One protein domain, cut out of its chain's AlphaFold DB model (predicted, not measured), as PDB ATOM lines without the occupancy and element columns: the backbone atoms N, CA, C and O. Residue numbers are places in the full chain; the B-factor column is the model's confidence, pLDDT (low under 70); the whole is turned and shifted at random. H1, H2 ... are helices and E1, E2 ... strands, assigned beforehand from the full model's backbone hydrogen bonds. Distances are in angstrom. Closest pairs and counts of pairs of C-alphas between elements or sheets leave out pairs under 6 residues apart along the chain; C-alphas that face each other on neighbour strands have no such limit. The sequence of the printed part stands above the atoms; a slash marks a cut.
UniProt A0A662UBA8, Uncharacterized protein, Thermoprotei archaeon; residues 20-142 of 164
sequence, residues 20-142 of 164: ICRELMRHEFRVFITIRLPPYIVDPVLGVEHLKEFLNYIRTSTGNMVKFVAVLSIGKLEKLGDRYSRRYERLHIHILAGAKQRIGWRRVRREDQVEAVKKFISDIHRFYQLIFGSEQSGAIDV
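This is residues 20 to 142 of the 164 residues of an uncharacterized protein of Thermoprotei archaeon (UniProt A0A662UBA8). Two helices, H2 and H3, cover one face of a twisted four-stranded sheet, making two layers, while the far half of the long hairpin E2 and E3 bends away from the body and its tip, residues 79 to 84, sticks out. Short H1 grazes the sheet. The printed part has 123 residues, in the order H1 E1 H2 E2 E3 H3 E4, class mixed; the antiparallel sheet runs E2 E3 E1 E4. It is compact, radius of gyration of the C-alphas 15.9 A, and only just flat, spanning 45 by 40 by 22 A.

H1, residues 20 to 24, begins at C-alpha 20 (103.821, 161.475, 128.254). E1 is 31 to 36, H2 44 to 61 (25.6 A), E2 66 to 80 (36.0 A), E3 83 to 99 (36.1 A) and H3 110 to 132 (32.9 A). E4, 140 to 142, ends at C-alpha 142 (111.454, 145.094, 129.036).

E2 bends by 81 degrees at residue 74, E3 by 100 degrees at 88; N 69 and O 96 are 2.9 A apart. Within hydrogen-bond range are N 33 and O 95 between the neighbours E1 and E3, 2.8 A apart, and N 34 and O 141 between the neighbours E1 and E4, 2.8 A apart. E1, H2, E2 and E3, H3, E4 are split strand-helix-strand units, each with two strands that run the same way and another strand between them in the sheet, E3 in the first and E1 in the second, and both crossovers are right-handed. H2 runs along E3, height over the sheet 9.9 A; H3 along E1, height 8.3 A. H2 and H3 touch, closest C-alphas Phe 54 and Phe 127, 6.6 A. H1, H2 and H3 have every O i to N i+4 pair within hydrogen-bond range.

C-alphas 81 and 105 are farthest apart, 49.0 A. The printed part has no cut and no long link. Residues 20 to 28, 75 to 80 and 83 to 88 have pLDDT under 70.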
ATOM      1  N   ILE A  20     104.517 162.359 127.333       42.19
ATOM      2  CA  ILE A  20     103.821 161.475 128.254       42.19
ATOM      3  C   ILE A  20     104.810 160.511 128.919       42.19
ATOM      4  O   ILE A  20     104.932 160.533 130.135       42.19
ATOM      5  N   CYS A  21     105.624 159.752 128.175       45.47
ATOM      6  CA  CYS A  21     106.589 158.846 128.802       45.47
ATOM      7  C   CYS A  21     107.624 159.588 129.658       45.47
ATOM      8  O   CYS A  21     107.941 159.114 130.741       45.47
ATOM      9  N   ARG A  22     108.134 160.750 129.223       41.12
ATOM     10  CA  ARG A  22     109.175 161.514 129.938       41.12
ATOM     11  C   ARG A  22     108.639 162.244 131.178       41.12
ATOM     12  O   ARG A  22     109.353 162.308 132.176       41.12
ATOM     13  N   GLU A  23     107.415 162.763 131.133       39.44
ATOM     14  CA  GLU A  23     106.763 163.472 132.243       39.44
ATOM     15  C   GLU A  23     106.102 162.521 133.247       39.44
ATOM     16  O   GLU A  23     106.135 162.783 134.452       39.44
ATOM     17  N   LEU A  24     105.611 161.361 132.789       48.25
ATOM     18  CA  LEU A  24     105.161 160.274 133.664       48.25
ATOM     19  C   LEU A  24     106.318 159.674 134.475       48.25
ATOM     20  O   LEU A  24     106.085 159.121 135.547       48.25
ATOM     21  N   MET A  25     107.575 159.808 134.030       51.91
ATOM     22  CA  MET A  25     108.768 159.341 134.753       51.91
ATOM     23  C   MET A  25     109.104 160.190 135.998       51.91
ATOM     24  O   MET A  25     110.245 160.607 136.200       51.91
ATOM     25  N   ARG A  26     108.152 160.392 136.912       55.12
ATOM     26  CA  ARG A  26     108.486 160.637 138.328       55.12
ATOM     27  C   ARG A  26     109.010 159.319 138.922       55.12
ATOM     28  O   ARG A  26     108.839 158.282 138.291       55.12
ATOM     29  N   HIS A  27     109.696 159.329 140.075       62.12
ATOM     30  CA  HIS A  27     110.363 158.169 140.734       62.12
ATOM     31  C   HIS A  27     109.413 157.029 141.195       62.12
ATOM     32  O   HIS A  27     109.566 156.423 142.257       62.12
ATOM     33  N   GLU A  28     108.395 156.776 140.402       69.31
ATOM     34  CA  GLU A  28     107.180 156.045 140.659       69.31
ATOM     35  C   GLU A  28     107.112 154.782 139.814       69.31
ATOM     36  O   GLU A  28     106.738 153.731 140.332       69.31
ATOM     37  N   PHE A  29     107.522 154.876 138.552       81.62
ATOM     38  CA  PHE A  29     107.678 153.729 137.674       81.62
ATOM     39  C   PHE A  29     109.089 153.157 137.816       81.62
ATOM     40  O   PHE A  29     110.012 153.813 138.291       81.62
ATOM     41  N   ARG A  30     109.256 151.880 137.501       81.94
ATOM     42  CA  ARG A  30     110.527 151.146 137.623       81.94
ATOM     43  C   ARG A  30     110.888 150.426 136.344       81.94
ATOM     44  O   ARG A  30     112.067 150.174 136.116       81.94
ATOM     45  N   VAL A  31     109.892 150.116 135.532       86.31
ATOM     46  CA  VAL A  31     110.040 149.361 134.302       86.31
ATOM     47  C   VAL A  31     109.233 150.033 133.195       86.31
ATOM     48  O   VAL A  31     108.146 150.562 133.430       86.31
ATOM     49  N   PHE A  32     109.811 150.031 132.004       86.62
ATOM     50  CA  PHE A  32     109.181 150.385 130.747       86.62
ATOM     51  C   PHE A  32     109.106 149.124 129.888       86.62
ATOM     52  O   PHE A  32     110.118 148.450 129.709       86.62
ATOM     53  N   ILE A  33     107.922 148.799 129.385       89.88
ATOM     54  CA  ILE A  33     107.650 147.589 128.611       89.88
ATOM     55  C   ILE A  33     107.066 148.015 127.274       89.88
ATOM     56  O   ILE A  33     106.159 148.841 127.227       89.88
ATOM     57  N   THR A  34     107.588 147.474 126.181       90.25
ATOM     58  CA  THR A  34     106.996 147.626 124.850       90.25
ATOM     59  C   THR A  34     106.458 146.288 124.395       90.25
ATOM     60  O   THR A  34     107.176 145.299 124.480       90.25
ATOM     61  N   ILE A  35     105.224 146.277 123.904       91.19
ATOM     62  CA  ILE A  35     104.529 145.079 123.442       91.19
ATOM     63  C   ILE A  35     104.101 145.311 122.005       91.19
ATOM     64  O   ILE A  35     103.344 146.239 121.728       91.19
ATOM     65  N   ARG A  36     104.609 144.492 121.094       89.94
ATOM     66  CA  ARG A  36     104.357 144.585 119.657       89.94
ATOM     67  C   ARG A  36     103.404 143.488 119.237       89.94
ATOM     68  O   ARG A  36     103.501 142.372 119.730       89.94
ATOM     69  N   LEU A  37     102.524 143.806 118.297       89.12
ATOM     70  CA  LEU A  37     101.687 142.794 117.676       89.12
ATOM     71  C   LEU A  37     102.540 141.792 116.880       89.12
ATOM     72  O   LEU A  37     103.541 142.191 116.271       89.12
ATOM     73  N   PRO A  38     102.126 140.515 116.824       88.75
ATOM     74  CA  PRO A  38     102.699 139.557 115.898       88.75
ATOM     75  C   PRO A  38     102.658 140.061 114.449       88.75
ATOM     76  O   PRO A  38     101.709 140.740 114.044       88.75
ATOM     77  N   PRO A  39     103.635 139.679 113.611       86.56
ATOM     78  CA  PRO A  39     103.742 140.172 112.249       86.56
ATOM     79  C   PRO A  39     102.598 139.725 111.334       86.56
ATOM     80  O   PRO A  39     102.379 140.383 110.318       86.56
ATOM     81  N   TYR A  40     101.868 138.663 111.689       85.69
ATOM     82  CA  TYR A  40     100.703 138.191 110.937       85.69
ATOM     83  C   TYR A  40      99.440 139.032 111.191       85.69
ATOM     84  O   TYR A  40      98.534 139.016 110.364       85.69
ATOM     85  N   ILE A  41      99.379 139.807 112.284       85.06
ATOM     86  CA  ILE A  41      98.285 140.758 112.526       85.06
ATOM     87  C   ILE A  41      98.598 142.034 111.746       85.06
ATOM     88  O   ILE A  41      99.376 142.893 112.177       85.06
ATOM     89  N   VAL A  42      98.056 142.102 110.534       81.75
ATOM     90  CA  VAL A  42      98.255 143.212 109.588       81.75
ATOM     91  C   VAL A  42      97.078 144.179 109.557       81.75
ATOM     92  O   VAL A  42      97.274 145.347 109.232       81.75
ATOM     93  N   ASP A  43      95.883 143.712 109.927       83.69
ATOM     94  CA  ASP A  43      94.687 144.543 110.003       83.69
ATOM     95  C   ASP A  43      94.764 145.468 111.233       83.69
ATOM     96  O   ASP A  43      94.859 144.983 112.369       83.69
ATOM     97  N   PRO A  44      94.747 146.801 111.039       77.94
ATOM     98  CA  PRO A  44      94.800 147.752 112.139       77.94
ATOM     99  C   PRO A  44      93.575 147.689 113.059       77.94
ATOM    100  O   PRO A  44      93.737 147.934 114.253       77.94
ATOM    101  N   VAL A  45      92.380 147.360 112.553       80.69
ATOM    102  CA  VAL A  45      91.155 147.293 113.371       80.69
ATOM    103  C   VAL A  45      91.246 146.112 114.328       80.69
ATOM    104  O   VAL A  45      91.211 146.300 115.546       80.69
ATOM    105  N   LEU A  46      91.503 144.923 113.780       85.56
ATOM    106  CA  LEU A  46      91.733 143.705 114.556       85.56
ATOM    107  C   LEU A  46      92.906 143.867 115.539       85.56
ATOM    108  O   LEU A  46      92.851 143.431 116.689       85.56
ATOM    109  N   GLY A  47      93.972 144.553 115.114       85.94
ATOM    110  CA  GLY A  47      95.103 144.878 115.976       85.94
ATOM    111  C   GLY A  47      94.707 145.720 117.191       85.94
ATOM    112  O   GLY A  47      95.146 145.430 118.303       85.94
ATOM    113  N   VAL A  48      93.865 146.743 117.014       86.06
ATOM    114  CA  VAL A  48      93.367 147.559 118.133       86.06
ATOM    115  C   VAL A  48      92.501 146.727 119.074       86.06
ATOM    116  O   VAL A  48      92.650 146.860 120.288       86.06
ATOM    117  N   GLU A  49      91.632 145.863 118.550       87.44
ATOM    118  CA  GLU A  49      90.765 145.000 119.360       87.44
ATOM    119  C   GLU A  49      91.571 144.061 120.259       87.44
ATOM    120  O   GLU A  49      91.383 144.075 121.478       87.44
ATOM    121  N   HIS A  50      92.549 143.342 119.706       88.62
ATOM    122  CA  HIS A  50      93.391 142.460 120.514       88.62
ATOM    123  C   HIS A  50      94.245 143.218 121.536       88.62
ATOM    124  O   HIS A  50      94.447 142.751 122.657       88.62
ATOM    125  N   LEU A  51      94.749 144.408 121.192       88.62
ATOM    126  CA  LEU A  51      95.473 145.238 122.158       88.62
ATOM    127  C   LEU A  51      94.551 145.750 123.274       88.62
ATOM    128  O   LEU A  51      94.977 145.803 124.429       88.62
ATOM    129  N   LYS A  52      93.295 146.099 122.971       86.50
ATOM    130  CA  LYS A  52      92.289 146.458 123.985       86.50
ATOM    131  C   LYS A  52      91.978 145.276 124.897       86.50
ATOM    132  O   LYS A  52      91.945 145.450 126.115       86.50
ATOM    133  N   GLU A  53      91.802 144.085 124.331       89.50
ATOM    134  CA  GLU A  53      91.611 142.854 125.097       89.50
ATOM    135  C   GLU A  53      92.800 142.613 126.037       89.50
ATOM    136  O   GLU A  53      92.623 142.437 127.244       89.50
ATOM    137  N   PHE A  54      94.022 142.737 125.519       90.69
ATOM    138  CA  PHE A  54      95.251 142.606 126.294       90.69
ATOM    139  C   PHE A  54      95.329 143.607 127.454       90.69
ATOM    140  O   PHE A  54      95.641 143.233 128.589       90.69
ATOM    141  N   LEU A  55      94.968 144.871 127.219       88.69
ATOM    142  CA  LEU A  55      94.879 145.876 128.279       88.69
ATOM    143  C   LEU A  55      93.803 145.546 129.317       88.69
ATOM    144  O   LEU A  55      94.007 145.811 130.503       88.69
ATOM    145  N   ASN A  56      92.684 144.949 128.904       88.25
ATOM    146  CA  ASN A  56      91.643 144.526 129.832       88.25
ATOM    147  C   ASN A  56      92.135 143.391 130.743       88.25
ATOM    148  O   ASN A  56      91.936 143.480 131.953       88.25
ATOM    149  N   TYR A  57      92.855 142.400 130.205       88.62
ATOM    150  CA  TYR A  57      93.489 141.343 131.008       88.62
ATOM    151  C   TYR A  57      94.477 141.901 132.026       88.62
ATOM    152  O   TYR A  57      94.446 141.510 133.196       88.62
ATOM    153  N   ILE A  58      95.319 142.855 131.615       88.62
ATOM    154  CA  ILE A  58      96.204 143.550 132.552       88.62
ATOM    155  C   ILE A  58      95.370 144.241 133.628       88.62
ATOM    156  O   ILE A  58      95.643 144.058 134.812       88.62
ATOM    157  N   ARG A  59      94.355 145.022 133.256       84.56
ATOM    158  CA  ARG A  59      93.539 145.787 134.209       84.56
ATOM    159  C   ARG A  59      92.862 144.893 135.249       84.56
ATOM    160  O   ARG A  59      92.861 145.249 136.422       84.56
ATOM    161  N   THR A  60      92.297 143.761 134.835       83.69
ATOM    162  CA  THR A  60      91.559 142.854 135.729       83.69
ATOM    163  C   THR A  60      92.476 141.959 136.557       83.69
ATOM    164  O   THR A  60      92.125 141.598 137.677       83.69
ATOM    165  N   SER A  61      93.663 141.629 136.044       79.81
ATOM    166  CA  SER A  61      94.582 140.689 136.698       79.81
ATOM    167  C   SER A  61      95.696 141.366 137.497       79.81
ATOM    168  O   SER A  61      96.350 140.727 138.327       79.81
ATOM    169  N   THR A  62      95.941 142.658 137.268       74.44
ATOM    170  CA  THR A  62      96.963 143.404 138.005       74.44
ATOM    171  C   THR A  62      96.476 143.662 139.421       74.44
ATOM    172  O   THR A  62      95.596 144.484 139.665       74.44
ATOM    173  N   GLY A  63      97.081 142.961 140.379       70.69
ATOM    174  CA  GLY A  63      96.786 143.159 141.790       70.69
ATOM    175  C   GLY A  63      97.068 144.590 142.259       70.69
ATOM    176  O   GLY A  63      97.876 145.327 141.689       70.69
ATOM    177  N   ASN A  64      96.471 144.955 143.396       77.81
ATOM    178  CA  ASN A  64      96.545 146.295 143.992       77.81
ATOM    179  C   ASN A  64      97.960 146.811 144.315       77.81
ATOM    180  O   ASN A  64      98.096 147.974 144.701       77.81
ATOM    181  N   MET A  65      99.000 145.986 144.184       82.88
ATOM    182  CA  MET A  65     100.392 146.334 144.478       82.88
ATOM    183  C   MET A  65     101.101 147.091 143.356       82.88
ATOM    184  O   MET A  65     102.081 147.784 143.633       82.88
ATOM    185  N   VAL A  66     100.632 146.983 142.112       87.38
ATOM    186  CA  VAL A  66     101.274 147.612 140.952       87.38
ATOM    187  C   VAL A  66     100.443 148.798 140.484       87.38
ATOM    188  O   VAL A  66      99.217 148.797 140.538       87.38
ATOM    189  N   LYS A  67     101.136 149.852 140.067       86.06
ATOM    190  CA  LYS A  67     100.579 150.955 139.294       86.06
ATOM    191  C   LYS A  67     101.208 150.923 137.915       86.06
ATOM    192  O   LYS A  67     102.420 150.728 137.794       86.06
ATOM    193  N   PHE A  68     100.395 151.133 136.896       87.31
ATOM    194  CA  PHE A  68     100.884 151.208 135.536       87.31
ATOM    195  C   PHE A  68     100.110 152.244 134.730       87.31
ATOM    196  O   PHE A  68      98.987 152.606 135.073       87.31
ATOM    197  N   VAL A  69     100.749 152.715 133.669       84.75
ATOM    198  CA  VAL A  69     100.140 153.506 132.604       84.75
ATOM    199  C   VAL A  69     100.457 152.793 131.305       84.75
ATOM    200  O   VAL A  69     101.609 152.418 131.088       84.75
ATOM    201  N   ALA A  70      99.447 152.596 130.463       86.25
ATOM    202  CA  ALA A  70      99.603 151.986 129.155       86.25
ATOM    203  C   ALA A  70      99.164 152.964 128.061       86.25
ATOM    204  O   ALA A  70      98.159 153.653 128.213       86.25
ATOM    205  N   VAL A  71      99.930 153.024 126.974       83.31
ATOM    206  CA  VAL A  71      99.695 153.909 125.832       83.31
ATOM    207  C   VAL A  71      99.759 153.083 124.555       83.31
ATOM    208  O   VAL A  71     100.785 152.470 124.258       83.31
ATOM    209  N   LEU A  72      98.668 153.080 123.795       83.38
ATOM    210  CA  LEU A  72      98.611 152.488 122.463       83.38
ATOM    211  C   LEU A  72      99.261 153.452 121.461       83.38
ATOM    212  O   LEU A  72      98.947 154.639 121.439       83.38
ATOM    213  N   SER A  73     100.224 152.955 120.689       78.44
ATOM    214  CA  SER A  73     101.149 153.753 119.878       78.44
ATOM    215  C   SER A  73     101.246 153.194 118.453       78.44
ATOM    216  O   SER A  73     101.310 151.984 118.257       78.44
ATOM    217  N   ILE A  74     101.269 154.080 117.452       73.00
ATOM    218  CA  ILE A  74     101.350 153.750 116.006       73.00
ATOM    219  C   ILE A  74     102.557 154.406 115.314       73.00
ATOM    220  O   ILE A  74     102.614 154.566 114.095       73.00
ATOM    221  N   GLY A  75     103.539 154.849 116.093       64.06
ATOM    222  CA  GLY A  75     104.700 155.535 115.554       64.06
ATOM    223  C   GLY A  75     105.642 156.036 116.626       64.06
ATOM    224  O   GLY A  75     105.289 156.165 117.797       64.06
ATOM    225  N   LYS A  76     106.853 156.353 116.186       63.72
ATOM    226  CA  LYS A  76     107.914 156.902 117.014       63.72
ATOM    227  C   LYS A  76     108.423 158.193 116.399       63.72
ATOM    228  O   LYS A  76     108.454 158.374 115.185       63.72
ATOM    229  N   LEU A  77     108.839 159.108 117.261       57.28
ATOM    230  CA  LEU A  77     109.511 160.330 116.849       57.28
ATOM    231  C   LEU A  77     111.023 160.150 117.005       57.28
ATOM    232  O   LEU A  77     111.545 160.028 118.117       57.28
ATOM    233  N   GLU A  78     111.727 160.127 115.880       56.72
ATOM    234  CA  GLU A  78     113.178 159.982 115.808       56.72
ATOM    235  C   GLU A  78     113.844 161.369 115.807       56.72
ATOM    236  O   GLU A  78     113.288 162.350 115.311       56.72
ATOM    237  N   LYS A  79     115.022 161.491 116.439       60.31
ATOM    238  CA  LYS A  79     115.857 162.702 116.343       60.31
ATOM    239  C   LYS A  79     116.890 162.459 115.244       60.31
ATOM    240  O   LYS A  79     117.734 161.588 115.417       60.31
ATOM    241  N   LEU A  80     116.833 163.227 114.163       65.00
ATOM    242  CA  LEU A  80     117.821 163.217 113.084       65.00
ATOM    243  C   LEU A  80     118.515 164.583 113.076       65.00
ATOM    244  O   LEU A  80     117.936 165.579 112.641       65.00
ATOM    245  N   GLY A  81     119.729 164.648 113.632       75.62
ATOM    246  CA  GLY A  81     120.406 165.924 113.888       75.62
ATOM    247  C   GLY A  81     119.583 166.794 114.842       75.62
ATOM    248  O   GLY A  81     119.137 166.308 115.876       75.62
ATOM    249  N   ASP A  82     119.316 168.048 114.482       73.12
ATOM    250  CA  ASP A  82     118.451 168.946 115.265       73.12
ATOM    251  C   ASP A  82     116.958 168.832 114.931       73.12
ATOM    252  O   ASP A  82     116.121 169.476 115.566       73.12
ATOM    253  N   ARG A  83     116.595 167.974 113.972       59.91
ATOM    254  CA  ARG A  83     115.213 167.801 113.518       59.91
ATOM    255  C   ARG A  83     114.568 166.556 114.113       59.91
ATOM    256  O   ARG A  83     115.223 165.598 114.528       59.91
ATOM    257  N   TYR A  84     113.246 166.604 114.180       63.97
ATOM    258  CA  TYR A  84     112.400 165.523 114.657       63.97
ATOM    259  C   TYR A  84     111.637 164.988 113.450       63.97
ATOM    260  O   TYR A  84     110.956 165.760 112.781       63.97
ATOM    261  N   SER A  85     111.754 163.694 113.157       62.25
ATOM    262  CA  SER A  85     110.985 163.034 112.098       62.25
ATOM    263  C   SER A  85     110.018 162.031 112.714       62.25
ATOM    264  O   SER A  85     110.349 161.318 113.666       62.25
ATOM    265  N   ARG A  86     108.788 161.987 112.194       59.16
ATOM    266  CA  ARG A  86     107.808 160.966 112.568       59.16
ATOM    267  C   ARG A  86     108.047 159.739 111.701       59.16
ATOM    268  O   ARG A  86     107.985 159.826 110.479       59.16
ATOM    269  N   ARG A  87     108.296 158.604 112.344       66.94
ATOM    270  CA  ARG A  87     108.346 157.298 111.702       66.94
ATOM    271  C   ARG A  87     107.115 156.516 112.127       66.94
ATOM    272  O   ARG A  87     106.905 156.292 113.318       66.94
ATOM    273  N   TYR A  88     106.296 156.132 111.156       69.00
ATOM    274  CA  TYR A  88     105.184 155.228 111.411       69.00
ATOM    275  C   TYR A  88     105.743 153.853 111.770       69.00
ATOM    276  O   TYR A  88     106.611 153.317 111.080       69.00
ATOM    277  N   GLU A  89     105.277 153.322 112.890       70.44
ATOM    278  CA  GLU A  89     105.612 151.985 113.360       70.44
ATOM    279  C   GLU A  89     104.334 151.152 113.352       70.44
ATOM    280  O   GLU A  89     103.223 151.686 113.369       70.44
ATOM    281  N   ARG A  90     104.481 149.825 113.345       78.12
ATOM    282  CA  ARG A  90     103.329 148.950 113.563       78.12
ATOM    283  C   ARG A  90     102.719 149.257 114.926       78.12
ATOM    284  O   ARG A  90     103.433 149.594 115.871       78.12
ATOM    285  N   LEU A  91     101.405 149.120 114.999       84.00
ATOM    286  CA  LEU A  91     100.624 149.290 116.211       84.00
ATOM    287  C   LEU A  91     101.213 148.457 117.373       84.00
ATOM    288  O   LEU A  91     101.499 147.268 117.222       84.00
ATOM    289  N   HIS A  92     101.432 149.103 118.517       86.81
ATOM    290  CA  HIS A  92     102.058 148.514 119.702       86.81
ATOM    291  C   HIS A  92     101.600 149.218 120.989       86.81
ATOM    292  O   HIS A  92     100.968 150.273 120.947       86.81
ATOM    293  N   ILE A  93     101.933 148.651 122.150       89.50
ATOM    294  CA  ILE A  93     101.671 149.246 123.466       89.50
ATOM    295  C   ILE A  93     102.993 149.597 124.143       89.50
ATOM    296  O   ILE A  93     103.939 148.809 124.157       89.50
ATOM    297  N   HIS A  94     103.025 150.759 124.785       88.69
ATOM    298  CA  HIS A  94     104.017 151.108 125.790       88.69
ATOM    299  C   HIS A  94     103.398 151.075 127.181       88.69
ATOM    300  O   HIS A  94     102.357 151.684 127.407       88.69
ATOM    301  N   ILE A  95     104.051 150.402 128.124       88.81
ATOM    302  CA  ILE A  95     103.618 150.305 129.515       88.81
ATOM    303  C   ILE A  95     104.724 150.840 130.418       88.81
ATOM    304  O   ILE A  95     105.848 150.346 130.408       88.81
ATOM    305  N   LEU A  96     104.394 151.822 131.246       87.88
ATOM    306  CA  LEU A  96     105.198 152.219 132.395       87.88
ATOM    307  C   LEU A  96     104.603 151.570 133.633       87.88
ATOM    308  O   LEU A  96     103.440 151.809 133.932       87.88
ATOM    309  N   ALA A  97     105.382 150.780 134.366       88.69
ATOM    310  CA  ALA A  97     104.898 150.109 135.569       88.69
ATOM    311  C   ALA A  97     105.854 150.261 136.754       88.69
ATOM    312  O   ALA A  97     107.070 150.412 136.610       88.69
ATOM    313  N   GLY A  98     105.289 150.253 137.957       87.38
ATOM    314  CA  GLY A  98     106.023 150.308 139.215       87.38
ATOM    315  C   GLY A  98     105.167 149.836 140.381       87.38
ATOM    316  O   GLY A  98     103.941 149.871 140.325       87.38
ATOM    317  N   ALA A  99     105.801 149.391 141.459       86.62
ATOM    318  CA  ALA A  99     105.073 149.015 142.663       86.62
ATOM    319  C   ALA A  99     104.670 150.244 143.489       86.62
ATOM    320  O   ALA A  99     105.373 151.261 143.540       86.62
ATOM    321  N   LYS A 100     103.535 150.142 144.180       83.94
ATOM    322  CA  LYS A 100     103.102 151.145 145.150       83.94
ATOM    323  C   LYS A 100     104.041 151.136 146.356       83.94
ATOM    324  O   LYS A 100     104.432 150.091 146.865       83.94
ATOM    325  N   GLN A 101     104.374 152.325 146.851       83.12
ATOM    326  CA  GLN A 101     105.176 152.464 148.072       83.12
ATOM    327  C   GLN A 101     104.351 152.185 149.341       83.12
ATOM    328  O   GLN A 101     104.910 151.839 150.385       83.12
ATOM    329  N   ARG A 102     103.025 152.355 149.255       79.75
ATOM    330  CA  ARG A 102     102.055 152.141 150.331       79.75
ATOM    331  C   ARG A 102     100.771 151.512 149.796       79.75
ATOM    332  O   ARG A 102     100.398 151.761 148.652       79.75
ATOM    333  N   ILE A 103     100.096 150.741 150.643       80.06
ATOM    334  CA  ILE A 103      98.749 150.206 150.413       80.06
ATOM    335  C   ILE A 103      97.919 150.584 151.639       80.06
ATOM    336  O   ILE A 103      98.201 150.127 152.752       80.06
ATOM    337  N   GLY A 104      96.966 151.500 151.453       81.12
ATOM    338  CA  GLY A 104      96.354 152.227 152.564       81.12
ATOM    339  C   GLY A 104      97.431 152.898 153.423       81.12
ATOM    340  O   GLY A 104      98.289 153.627 152.923       81.12
ATOM    341  N   TRP A 105      97.435 152.587 154.717       81.69
ATOM    342  CA  TRP A 105      98.371 153.149 155.693       81.69
ATOM    343  C   TRP A 105      99.719 152.415 155.745       81.69
ATOM    344  O   TRP A 105     100.718 152.973 156.209       81.69
ATOM    345  N   ARG A 106      99.779 151.173 155.246       84.38
ATOM    346  CA  ARG A 106     100.953 150.299 155.372       84.38
ATOM    347  C   ARG A 106     102.001 150.624 154.315       84.38
ATOM    348  O   ARG A 106     101.689 150.743 153.131       84.38
ATOM    349  N   ARG A 107     103.262 150.725 154.737       88.12
ATOM    350  CA  ARG A 107     104.416 150.833 153.837       88.12
ATOM    351  C   ARG A 107     104.808 149.445 153.338       88.12
ATOM    352  O   ARG A 107     104.983 148.537 154.141       88.12
ATOM    353  N   VAL A 108     104.965 149.303 152.028       85.50
ATOM    354  CA  VAL A 108     105.343 148.033 151.392       85.50
ATOM    355  C   VAL A 108     106.863 147.874 151.455       85.50
ATOM    356  O   VAL A 108     107.587 148.846 151.197       85.50
ATOM    357  N   ARG A 109     107.369 146.678 151.783       89.44
ATOM    358  CA  ARG A 109     108.819 146.430 151.795       89.44
ATOM    359  C   ARG A 109     109.377 146.485 150.378       89.44
ATOM    360  O   ARG A 109     108.664 146.338 149.389       89.44
ATOM    361  N   ARG A 110     110.677 146.753 150.267       85.75
ATOM    362  CA  ARG A 110     111.323 146.886 148.956       85.75
ATOM    363  C   ARG A 110     111.364 145.558 148.197       85.75
ATOM    364  O   ARG A 110     111.239 145.582 146.980       85.75
ATOM    365  N   GLU A 111     111.530 144.448 148.902       89.12
ATOM    366  CA  GLU A 111     111.505 143.096 148.330       89.12
ATOM    367  C   GLU A 111     110.142 142.802 147.699       89.12
ATOM    368  O   GLU A 111     110.081 142.559 146.497       89.12
ATOM    369  N   ASP A 112     109.053 142.994 148.449       89.88
ATOM    370  CA  ASP A 112     107.685 142.807 147.943       89.88
ATOM    371  C   ASP A 112     107.377 143.711 146.739       89.88
ATOM    372  O   ASP A 112     106.685 143.316 145.804       89.88
ATOM    373  N   GLN A 113     107.904 144.942 146.733       87.25
ATOM    374  CA  GLN A 113     107.777 145.848 145.588       87.25
ATOM    375  C   GLN A 113     108.472 145.297 144.338       87.25
ATOM    376  O   GLN A 113     107.939 145.417 143.236       87.25
ATOM    377  N   VAL A 114     109.673 144.733 144.484       87.50
ATOM    378  CA  VAL A 114     110.411 144.138 143.361       87.50
ATOM    379  C   VAL A 114     109.688 142.892 142.864       87.50
ATOM    380  O   VAL A 114     109.528 142.740 141.654       87.50
ATOM    381  N   GLU A 115     109.211 142.051 143.777       91.88
ATOM    382  CA  GLU A 115     108.504 140.822 143.433       91.88
ATOM    383  C   GLU A 115     107.181 141.108 142.719       91.88
ATOM    384  O   GLU A 115     106.899 140.521 141.679       91.88
ATOM    385  N   ALA A 116     106.422 142.107 143.176       90.50
ATOM    386  CA  ALA A 116     105.203 142.539 142.497       90.50
ATOM    387  C   ALA A 116     105.464 143.006 141.053       90.50
ATOM    388  O   ALA A 116     104.682 142.700 140.155       90.50
ATOM    389  N   VAL A 117     106.571 143.719 140.807       90.81
ATOM    390  CA  VAL A 117     106.945 144.144 139.446       90.81
ATOM    391  C   VAL A 117     107.390 142.955 138.591       90.81
ATOM    392  O   VAL A 117     107.014 142.887 137.425       90.81
ATOM    393  N   LYS A 118     108.151 142.002 139.145       92.62
ATOM    394  CA  LYS A 118     108.539 140.775 138.426       92.62
ATOM    395  C   LYS A 118     107.326 139.934 138.051       92.62
ATOM    396  O   LYS A 118     107.210 139.529 136.898       92.62
ATOM    397  N   LYS A 119     106.403 139.736 138.995       93.25
ATOM    398  CA  LYS A 119     105.137 139.050 138.743       93.25
ATOM    399  C   LYS A 119     104.357 139.745 137.630       93.25
ATOM    400  O   LYS A 119     103.918 139.080 136.707       93.25
ATOM    401  N   PHE A 120     104.255 141.074 137.665       93.00
ATOM    402  CA  PHE A 120     103.585 141.842 136.614       93.00
ATOM    403  C   PHE A 120     104.220 141.651 135.228       93.00
ATOM    404  O   PHE A 120     103.505 141.503 134.243       93.00
ATOM    405  N   ILE A 121     105.554 141.606 135.142       93.44
ATOM    406  CA  ILE A 121     106.251 141.286 133.886       93.44
ATOM    407  C   ILE A 121     105.895 139.863 133.432       93.44
ATOM    408  O   ILE A 121     105.529 139.668 132.277       93.44
ATOM    409  N   SER A 122     105.935 138.878 134.333       94.19
ATOM    410  CA  SER A 122     105.549 137.496 134.016       94.19
ATOM    411  C   SER A 122     104.095 137.383 133.547       94.19
ATOM    412  O   SER A 122     103.806 136.637 132.613       94.19
ATOM    413  N   ASP A 123     103.184 138.128 134.173       94.00
ATOM    414  CA  ASP A 123     101.771 138.179 133.800       94.00
ATOM    415  C   ASP A 123     101.606 138.764 132.386       94.00
ATOM    416  O   ASP A 123     100.831 138.231 131.599       94.00
ATOM    417  N   ILE A 124     102.388 139.789 132.018       94.81
ATOM    418  CA  ILE A 124     102.414 140.344 130.654       94.81
ATOM    419  C   ILE A 124     102.780 139.279 129.616       94.81
ATOM    420  O   ILE A 124     102.067 139.149 128.622       94.81
ATOM    421  N   HIS A 125     103.839 138.499 129.848       95.12
ATOM    422  CA  HIS A 125     104.221 137.407 128.943       95.12
ATOM    423  C   HIS A 125     103.104 136.362 128.829       95.12
ATOM    424  O   HIS A 125     102.748 135.937 127.730       95.12
ATOM    425  N   ARG A 126     102.476 136.001 129.955       94.31
ATOM    426  CA  ARG A 126     101.358 135.051 129.971       94.31
ATOM    427  C   ARG A 126     100.152 135.564 129.183       94.31
ATOM    428  O   ARG A 126      99.593 134.827 128.381       94.31
ATOM    429  N   PHE A 127      99.734 136.809 129.404       94.19
ATOM    430  CA  PHE A 127      98.591 137.396 128.694       94.19
ATOM    431  C   PHE A 127      98.877 137.569 127.212       94.19
ATOM    432  O   PHE A 127      97.979 137.385 126.397       94.19
ATOM    433  N   TYR A 128     100.129 137.860 126.860       94.62
ATOM    434  CA  TYR A 128     100.528 137.925 125.467       94.62
ATOM    435  C   TYR A 128     100.305 136.569 124.808       94.62
ATOM    436  O   TYR A 128      99.657 136.494 123.772       94.62
ATOM    437  N   GLN A 129     100.763 135.494 125.454       93.81
ATOM    438  CA  GLN A 129     100.592 134.143 124.932       93.81
ATOM    439  C   GLN A 129      99.131 133.718 124.801       93.81
ATOM    440  O   GLN A 129      98.772 133.036 123.846       93.81
ATOM    441  N   LEU A 130      98.278 134.141 125.734       92.56
ATOM    442  CA  LEU A 130      96.852 133.822 125.699       92.56
ATOM    443  C   LEU A 130      96.119 134.500 124.533       92.56
ATOM    444  O   LEU A 130      95.226 133.892 123.958       92.56
ATOM    445  N   ILE A 131      96.490 135.736 124.191       91.25
ATOM    446  CA  ILE A 131      95.770 136.546 123.193       91.25
ATOM    447  C   ILE A 131      96.393 136.412 121.806       91.25
ATOM    448  O   ILE A 131      95.695 136.315 120.801       91.25
ATOM    449  N   PHE A 132      97.720 136.398 121.745       91.56
ATOM    450  CA  PHE A 132      98.490 136.420 120.506       91.56
ATOM    451  C   PHE A 132      99.158 135.078 120.189       91.56
ATOM    452  O   PHE A 132      99.871 134.975 119.197       91.56
ATOM    453  N   GLY A 133      98.978 134.047 121.018       90.19
ATOM    454  CA  GLY A 133      99.695 132.784 120.856       90.19
ATOM    455  C   GLY A 133     101.199 132.928 121.115       90.19
ATOM    456  O   GLY A 133     101.645 133.795 121.862       90.19
ATOM    457  N   SER A 134     102.009 132.060 120.512       89.88
ATOM    458  CA  SER A 134     103.446 131.978 120.800       89.88
ATOM    459  C   SER A 134     104.169 133.328 120.701       89.88
ATOM    460  O   SER A 134     104.108 134.025 119.686       89.88
ATOM    461  N   GLU A 135     104.909 133.671 121.758       90.19
ATOM    462  CA  GLU A 135     105.699 134.898 121.815       90.19
ATOM    463  C   GLU A 135     106.837 134.865 120.792       90.19
ATOM    464  O   GLU A 135     107.677 133.966 120.794       90.19
ATOM    465  N   GLN A 136     106.869 135.865 119.911       88.50
ATOM    466  CA  GLN A 136     107.931 136.015 118.921       88.50
ATOM    467  C   GLN A 136     109.091 136.848 119.469       88.50
ATOM    468  O   GLN A 136     108.918 137.693 120.349       88.50
ATOM    469  N   SER A 137     110.284 136.660 118.903       85.62
ATOM    470  CA  SER A 137     111.459 137.447 119.291       85.62
ATOM    471  C   SER A 137     111.203 138.948 119.115       85.62
ATOM    472  O   SER A 137     110.800 139.405 118.045       85.62
ATOM    473  N   GLY A 138     111.416 139.723 120.181       84.19
ATOM    474  CA  GLY A 138     111.183 141.169 120.186       84.19
ATOM    475  C   GLY A 138     109.712 141.594 120.298       84.19
ATOM    476  O   GLY A 138     109.438 142.800 120.242       84.19
ATOM    477  N   ALA A 139     108.781 140.650 120.487       90.25
ATOM    478  CA  ALA A 139     107.383 140.954 120.781       90.25
ATOM    479  C   ALA A 139     107.256 141.757 122.080       90.25
ATOM    480  O   ALA A 139     106.545 142.759 122.111       90.25
ATOM    481  N   ILE A 140     108.011 141.379 123.114       93.44
ATOM    482  CA  ILE A 140     108.055 142.079 124.397       93.44
ATOM    483  C   ILE A 140     109.486 142.571 124.653       93.44
ATOM    484  O   ILE A 140     110.437 141.795 124.669       93.44
ATOM    485  N   ASP A 141     109.652 143.880 124.854       90.62
ATOM    486  CA  ASP A 141     110.919 144.503 125.268       90.62
ATOM    487  C   ASP A 141     110.750 145.127 126.655       90.62
ATOM    488  O   ASP A 141     109.922 146.022 126.835       90.62
ATOM    489  N   VAL A 142     111.534 144.669 127.632       88.75
ATOM    490  CA  VAL A 142     111.454 145.094 129.036       88.75
ATOM    491  C   VAL A 142     112.716 145.857 129.422       88.75
ATOM    492  O   VAL A 142     113.827 145.333 129.376       88.75
TER     493      VAL A 142